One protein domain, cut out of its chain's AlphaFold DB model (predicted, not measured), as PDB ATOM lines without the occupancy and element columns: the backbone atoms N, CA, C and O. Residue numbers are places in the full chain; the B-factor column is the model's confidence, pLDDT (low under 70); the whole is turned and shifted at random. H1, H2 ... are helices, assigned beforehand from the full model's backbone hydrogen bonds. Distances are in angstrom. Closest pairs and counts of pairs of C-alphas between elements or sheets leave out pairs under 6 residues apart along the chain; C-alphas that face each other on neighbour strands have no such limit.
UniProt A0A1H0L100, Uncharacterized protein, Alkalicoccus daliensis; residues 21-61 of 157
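AT A GLANCE: This is residues 21 to 61 of the 157 residues of an uncharacterized protein of Alkalicoccus daliensis (UniProt A0A1H0L100). A short helix, H1, and a long one, H2, meet near their ends at a corner and make a lopsided V, with most of H2 reaching out as a free arm that gives the longest axis. H2 has a kink of 34 degrees near residue 50. The printed part has 41 residues with two named helices, H1 then H2, and no named strand; the class is all helix. It is only just loose, close to extended, with a radius of gyration of the C-alphas of 13.4 A, and flat, spanning 39 by 22 by 7 A.

IN THESE COORDINATES: H1, residues 21 to 31, begins at C-alpha 21 (1.239, 30.387, -23.525) and is 15.4 A long from first to last C-alpha. H2, residues 34 to 60, runs 38.5 A to C-alpha 60 (24.980, 37.625, -43.093).

HOW THE PARTS SIT: H1 and H2 only just touch, only at the corner by their tight link, with 3 pairs of C-alphas within 8 A; H2 does so with residues 36 to 37 alone. The closest C-alphas, of Met 31 and Arg 37, are 4.7 A apart. They run opposite ways at a steep tilt of 47 degrees. In H1 and H2 every O i to N i+4 pair is within hydrogen-bond range.

THE WHOLE: The C-alphas farthest apart, of Leu 32 and Asn 60, are 38.9 A apart. Residues 21 to 26 and 42 to 61 stand free. The printed part has no cut. Its mean pLDDT is 78.4, with residue 54 and residues 56 to 61 under 70.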
ATOM      1  N   ALA A  21       2.197  30.216 -24.614       74.19
ATOM      2  CA  ALA A  21       1.239  30.387 -23.525       74.19
ATOM      3  C   ALA A  21       1.658  31.508 -22.554       74.19
ATOM      4  O   ALA A  21       0.839  32.363 -22.212       74.19
ATOM      5  N   GLY A  22       2.936  31.560 -22.163       71.56
ATOM      6  CA  GLY A  22       3.475  32.608 -21.291       71.56
ATOM      7  C   GLY A  22       3.424  34.001 -21.924       71.56
ATOM      8  O   GLY A  22       3.021  34.964 -21.271       71.56
ATOM      9  N   ALA A  23       3.756  34.108 -23.213       82.50
ATOM     10  CA  ALA A  23       3.707  35.367 -23.951       82.50
ATOM     11  C   ALA A  23       2.277  35.917 -24.058       82.50
ATOM     12  O   ALA A  23       2.071  37.111 -23.846       82.50
ATOM     13  N   LEU A  24       1.278  35.069 -24.326       76.56
ATOM     14  CA  LEU A  24      -0.122  35.502 -24.416       76.56
ATOM     15  C   LEU A  24      -0.639  36.074 -23.090       76.56
ATOM     16  O   LEU A  24      -1.271  37.129 -23.082       76.56
ATOM     17  N   ILE A  25      -0.336  35.412 -21.970       79.00
ATOM     18  CA  ILE A  25      -0.743  35.869 -20.634       79.00
ATOM     19  C   ILE A  25      -0.016  37.169 -20.265       79.00
ATOM     20  O   ILE A  25      -0.650  38.116 -19.795       79.00
ATOM     21  N   GLY A  26       1.291  37.252 -20.530       73.38
ATOM     22  CA  GLY A  26       2.081  38.460 -20.281       73.38
ATOM     23  C   GLY A  26       1.593  39.657 -21.097       73.38
ATOM     24  O   GLY A  26       1.409  40.747 -20.556       73.38
ATOM     25  N   VAL A  27       1.298  39.452 -22.383       80.62
ATOM     26  CA  VAL A  27       0.748  40.499 -23.254       80.62
ATOM     27  C   VAL A  27      -0.640  40.921 -22.788       80.62
ATOM     28  O   VAL A  27      -0.894  42.118 -22.723       80.62
ATOM     29  N   ALA A  28      -1.523  39.990 -22.419       79.00
ATOM     30  CA  ALA A  28      -2.859  40.331 -21.928       79.00
ATOM     31  C   ALA A  28      -2.810  41.178 -20.642       79.00
ATOM     32  O   ALA A  28      -3.542  42.162 -20.534       79.00
ATOM     33  N   ALA A  29      -1.909  40.850 -19.708       76.38
ATOM     34  CA  ALA A  29      -1.705  41.629 -18.486       76.38
ATOM     35  C   ALA A  29      -1.206  43.051 -18.784       76.38
ATOM     36  O   ALA A  29      -1.709  44.022 -18.223       76.38
ATOM     37  N   VAL A  30      -0.257  43.188 -19.714       81.69
ATOM     38  CA  VAL A  30       0.295  44.491 -20.110       81.69
ATOM     39  C   VAL A  30      -0.686  45.298 -20.977       81.69
ATOM     40  O   VAL A  30      -0.715  46.523 -20.898       81.69
ATOM     41  N   MET A  31      -1.529  44.635 -21.772       82.62
ATOM     42  CA  MET A  31      -2.549  45.264 -22.626       82.62
ATOM     43  C   MET A  31      -3.724  45.858 -21.841       82.62
ATOM     44  O   MET A  31      -4.407  46.736 -22.369       82.62
ATOM     45  N   LEU A  32      -3.968  45.394 -20.611       85.06
ATOM     46  CA  LEU A  32      -5.035  45.914 -19.750       85.06
ATOM     47  C   LEU A  32      -4.744  47.348 -19.272       85.06
ATOM     48  O   LEU A  32      -5.672  48.127 -19.048       85.06
ATOM     49  N   ASP A  33      -3.466  47.722 -19.170       85.44
ATOM     50  CA  ASP A  33      -3.041  49.077 -18.830       85.44
ATOM     51  C   ASP A  33      -2.818  49.914 -20.098       85.44
ATOM     52  O   ASP A  33      -2.036  49.572 -20.984       85.44
ATOM     53  N   SER A  34      -3.500  51.056 -20.197       84.50
ATOM     54  CA  SER A  34      -3.445  51.905 -21.395       84.50
ATOM     55  C   SER A  34      -2.078  52.563 -21.628       84.50
ATOM     56  O   SER A  34      -1.737  52.848 -22.777       84.50
ATOM     57  N   ASN A  35      -1.288  52.802 -20.576       87.56
ATOM     58  CA  ASN A  35       0.060  53.361 -20.692       87.56
ATOM     59  C   ASN A  35       1.063  52.273 -21.076       87.56
ATOM     60  O   ASN A  35       1.878  52.473 -21.979       87.56
ATOM     61  N   ALA A  36       0.970  51.108 -20.438       84.88
ATOM     62  CA  ALA A  36       1.828  49.974 -20.742       84.88
ATOM     63  C   ALA A  36       1.554  49.430 -22.157       84.88
ATOM     64  O   ALA A  36       2.498  49.186 -22.904       84.88
ATOM     65  N   ARG A  37       0.285  49.377 -22.587       85.31
ATOM     66  CA  ARG A  37      -0.116  49.056 -23.967       85.31
ATOM     67  C   ARG A  37       0.533  49.981 -24.995       85.31
ATOM     68  O   ARG A  37       1.085  49.488 -25.973       85.31
ATOM     69  N   ARG A  38       0.468  51.306 -24.798       89.75
ATOM     70  CA  ARG A  38       1.090  52.279 -25.719       89.75
ATOM     71  C   ARG A  38       2.596  52.074 -25.791       89.75
ATOM     72  O   ARG A  38       3.130  51.917 -26.879       89.75
ATOM     73  N   LYS A  39       3.246  51.939 -24.634       87.25
ATOM     74  CA  LYS A  39       4.686  51.687 -24.556       87.25
ATOM     75  C   LYS A  39       5.093  50.397 -25.270       87.25
ATOM     76  O   LYS A  39       6.098  50.397 -25.971       87.25
ATOM     77  N   VAL A  40       4.316  49.319 -25.129       84.50
ATOM     78  CA  VAL A  40       4.551  48.067 -25.864       84.50
ATOM     79  C   VAL A  40       4.383  48.267 -27.364       84.50
ATOM     80  O   VAL A  40       5.234  47.800 -28.110       84.50
ATOM     81  N   ILE A  41       3.342  48.964 -27.823       86.69
ATOM     82  CA  ILE A  41       3.113  49.215 -29.256       86.69
ATOM     83  C   ILE A  41       4.247  50.055 -29.864       86.69
ATOM     84  O   ILE A  41       4.781  49.680 -30.908       86.69
ATOM     85  N   ASP A  42       4.652  51.134 -29.195       86.75
ATOM     86  CA  ASP A  42       5.721  52.020 -29.668       86.75
ATOM     87  C   ASP A  42       7.064  51.269 -29.697       86.75
ATOM     88  O   ASP A  42       7.716  51.193 -30.738       86.75
ATOM     89  N   THR A  43       7.406  50.577 -28.601       84.00
ATOM     90  CA  THR A  43       8.632  49.761 -28.511       84.00
ATOM     91  C   THR A  43       8.632  48.630 -29.539       84.00
ATOM     92  O   THR A  43       9.666  48.337 -30.124       84.00
ATOM     93  N   THR A  44       7.487  47.986 -29.790       81.00
ATOM     94  CA  THR A  44       7.387  46.893 -30.773       81.00
ATOM     95  C   THR A  44       7.572  47.413 -32.194       81.00
ATOM     96  O   THR A  44       8.200  46.740 -33.006       81.00
ATOM     97  N   THR A  45       7.062  48.607 -32.501       82.44
ATOM     98  CA  THR A  45       7.256  49.248 -33.812       82.44
ATOM     99  C   THR A  45       8.733  49.556 -34.052       82.44
ATOM    100  O   THR A  45       9.291  49.131 -35.060       82.44
ATOM    101  N   GLU A  46       9.394  50.186 -33.081       81.81
ATOM    102  CA  GLU A  46      10.832  50.481 -33.148       81.81
ATOM    103  C   GLU A  46      11.683  49.200 -33.187       81.81
ATOM    104  O   GLU A  46      12.630  49.081 -33.970       81.81
ATOM    105  N   MET A  47      11.315  48.193 -32.388       79.00
ATOM    106  CA  MET A  47      11.966  46.886 -32.402       79.00
ATOM    107  C   MET A  47      11.763  46.161 -33.724       79.00
ATOM    108  O   MET A  47      12.690  45.486 -34.148       79.00
ATOM    109  N   LYS A  48      10.611  46.266 -34.395       81.31
ATOM    110  CA  LYS A  48      10.378  45.622 -35.696       81.31
ATOM    111  C   LYS A  48      11.362  46.145 -36.741       81.31
ATOM    112  O   LYS A  48      11.988  45.339 -37.426       81.31
ATOM    113  N   ASP A  49      11.544  47.460 -36.815       81.44
ATOM    114  CA  ASP A  49      12.471  48.083 -37.763       81.44
ATOM    115  C   ASP A  49      13.930  47.749 -37.426       81.44
ATOM    116  O   ASP A  49      14.717  47.375 -38.302       81.44
ATOM    117  N   SER A  50      14.283  47.789 -36.137       76.81
ATOM    118  CA  SER A  50      15.609  47.373 -35.671       76.81
ATOM    119  C   SER A  50      15.860  45.877 -35.895       76.81
ATOM    120  O   SER A  50      16.966  45.487 -36.258       76.81
ATOM    121  N   THR A  51      14.842  45.031 -35.727       72.38
ATOM    122  CA  THR A  51      14.929  43.575 -35.905       72.38
ATOM    123  C   THR A  51      14.964  43.202 -37.376       72.38
ATOM    124  O   THR A  51      15.655  42.258 -37.716       72.38
ATOM    125  N   MET A  52      14.288  43.918 -38.280       77.81
ATOM    126  CA  MET A  52      14.448  43.691 -39.724       77.81
ATOM    127  C   MET A  52      15.883  43.970 -40.174       77.81
ATOM    128  O   MET A  52      16.454  43.181 -40.925       77.81
ATOM    129  N   ARG A  53      16.492  45.045 -39.662       74.50
ATOM    130  CA  ARG A  53      17.906  45.365 -39.909       74.50
ATOM    131  C   ARG A  53      18.839  44.306 -39.327       74.50
ATOM    132  O   ARG A  53      19.668  43.757 -40.047       74.50
ATOM    133  N   MET A  54      18.630  43.955 -38.061       66.69
ATOM    134  CA  MET A  54      19.430  42.954 -37.360       66.69
ATOM    135  C   MET A  54      19.224  41.541 -37.923       66.69
ATOM    136  O   MET A  54      20.160  40.763 -37.966       66.69
ATOM    137  N   ALA A  55      18.033  41.192 -38.413       71.12
ATOM    138  CA  ALA A  55      17.772  39.921 -39.086       71.12
ATOM    139  C   ALA A  55      18.487  39.842 -40.439       71.12
ATOM    140  O   ALA A  55      18.929  38.761 -40.821       71.12
ATOM    141  N   GLY A  56      18.628  40.974 -41.137       69.50
ATOM    142  CA  GLY A  56      19.507  41.084 -42.299       69.50
ATOM    143  C   GLY A  56      20.973  40.826 -41.935       69.50
ATOM    144  O   GLY A  56      21.642  40.064 -42.623       69.50
ATOM    145  N   GLU A  57      21.456  41.386 -40.824       64.38
ATOM    146  CA  GLU A  57      22.822  41.157 -40.319       64.38
ATOM    147  C   GLU A  57      23.055  39.734 -39.798       64.38
ATOM    148  O   GLU A  57      24.058  39.129 -40.149       64.38
ATOM    149  N   VAL A  58      22.119  39.150 -39.047       65.38
ATOM    150  CA  VAL A  58      22.189  37.762 -38.548       65.38
ATOM    151  C   VAL A  58      22.208  36.755 -39.693       65.38
ATOM    152  O   VAL A  58      22.869  35.726 -39.587       65.38
ATOM    153  N   ARG A  59      21.503  37.040 -40.794       67.19
ATOM    154  CA  ARG A  59      21.568  36.217 -42.007       67.19
ATOM    155  C   ARG A  59      22.950  36.288 -42.666       67.19
ATOM    156  O   ARG A  59      23.387  35.303 -43.250       67.19
ATOM    157  N   ASN A  60      23.640  37.422 -42.544       66.94
ATOM    158  CA  ASN A  60      24.980  37.625 -43.093       66.94
ATOM    159  C   ASN A  60      26.104  37.119 -42.162       66.94
ATOM    160  O   ASN A  60      27.142  36.698 -42.663       66.94
ATOM    161  N   ASP A  61      25.906  37.135 -40.837       67.50
ATOM    162  CA  ASP A  61      26.845  36.612 -39.830       67.50
ATOM    163  C   ASP A  61      26.119  35.894 -38.666       67.50
ATOM    164  O   ASP A  61      25.925  36.437 -37.564       67.50
TER     165      ASP A  61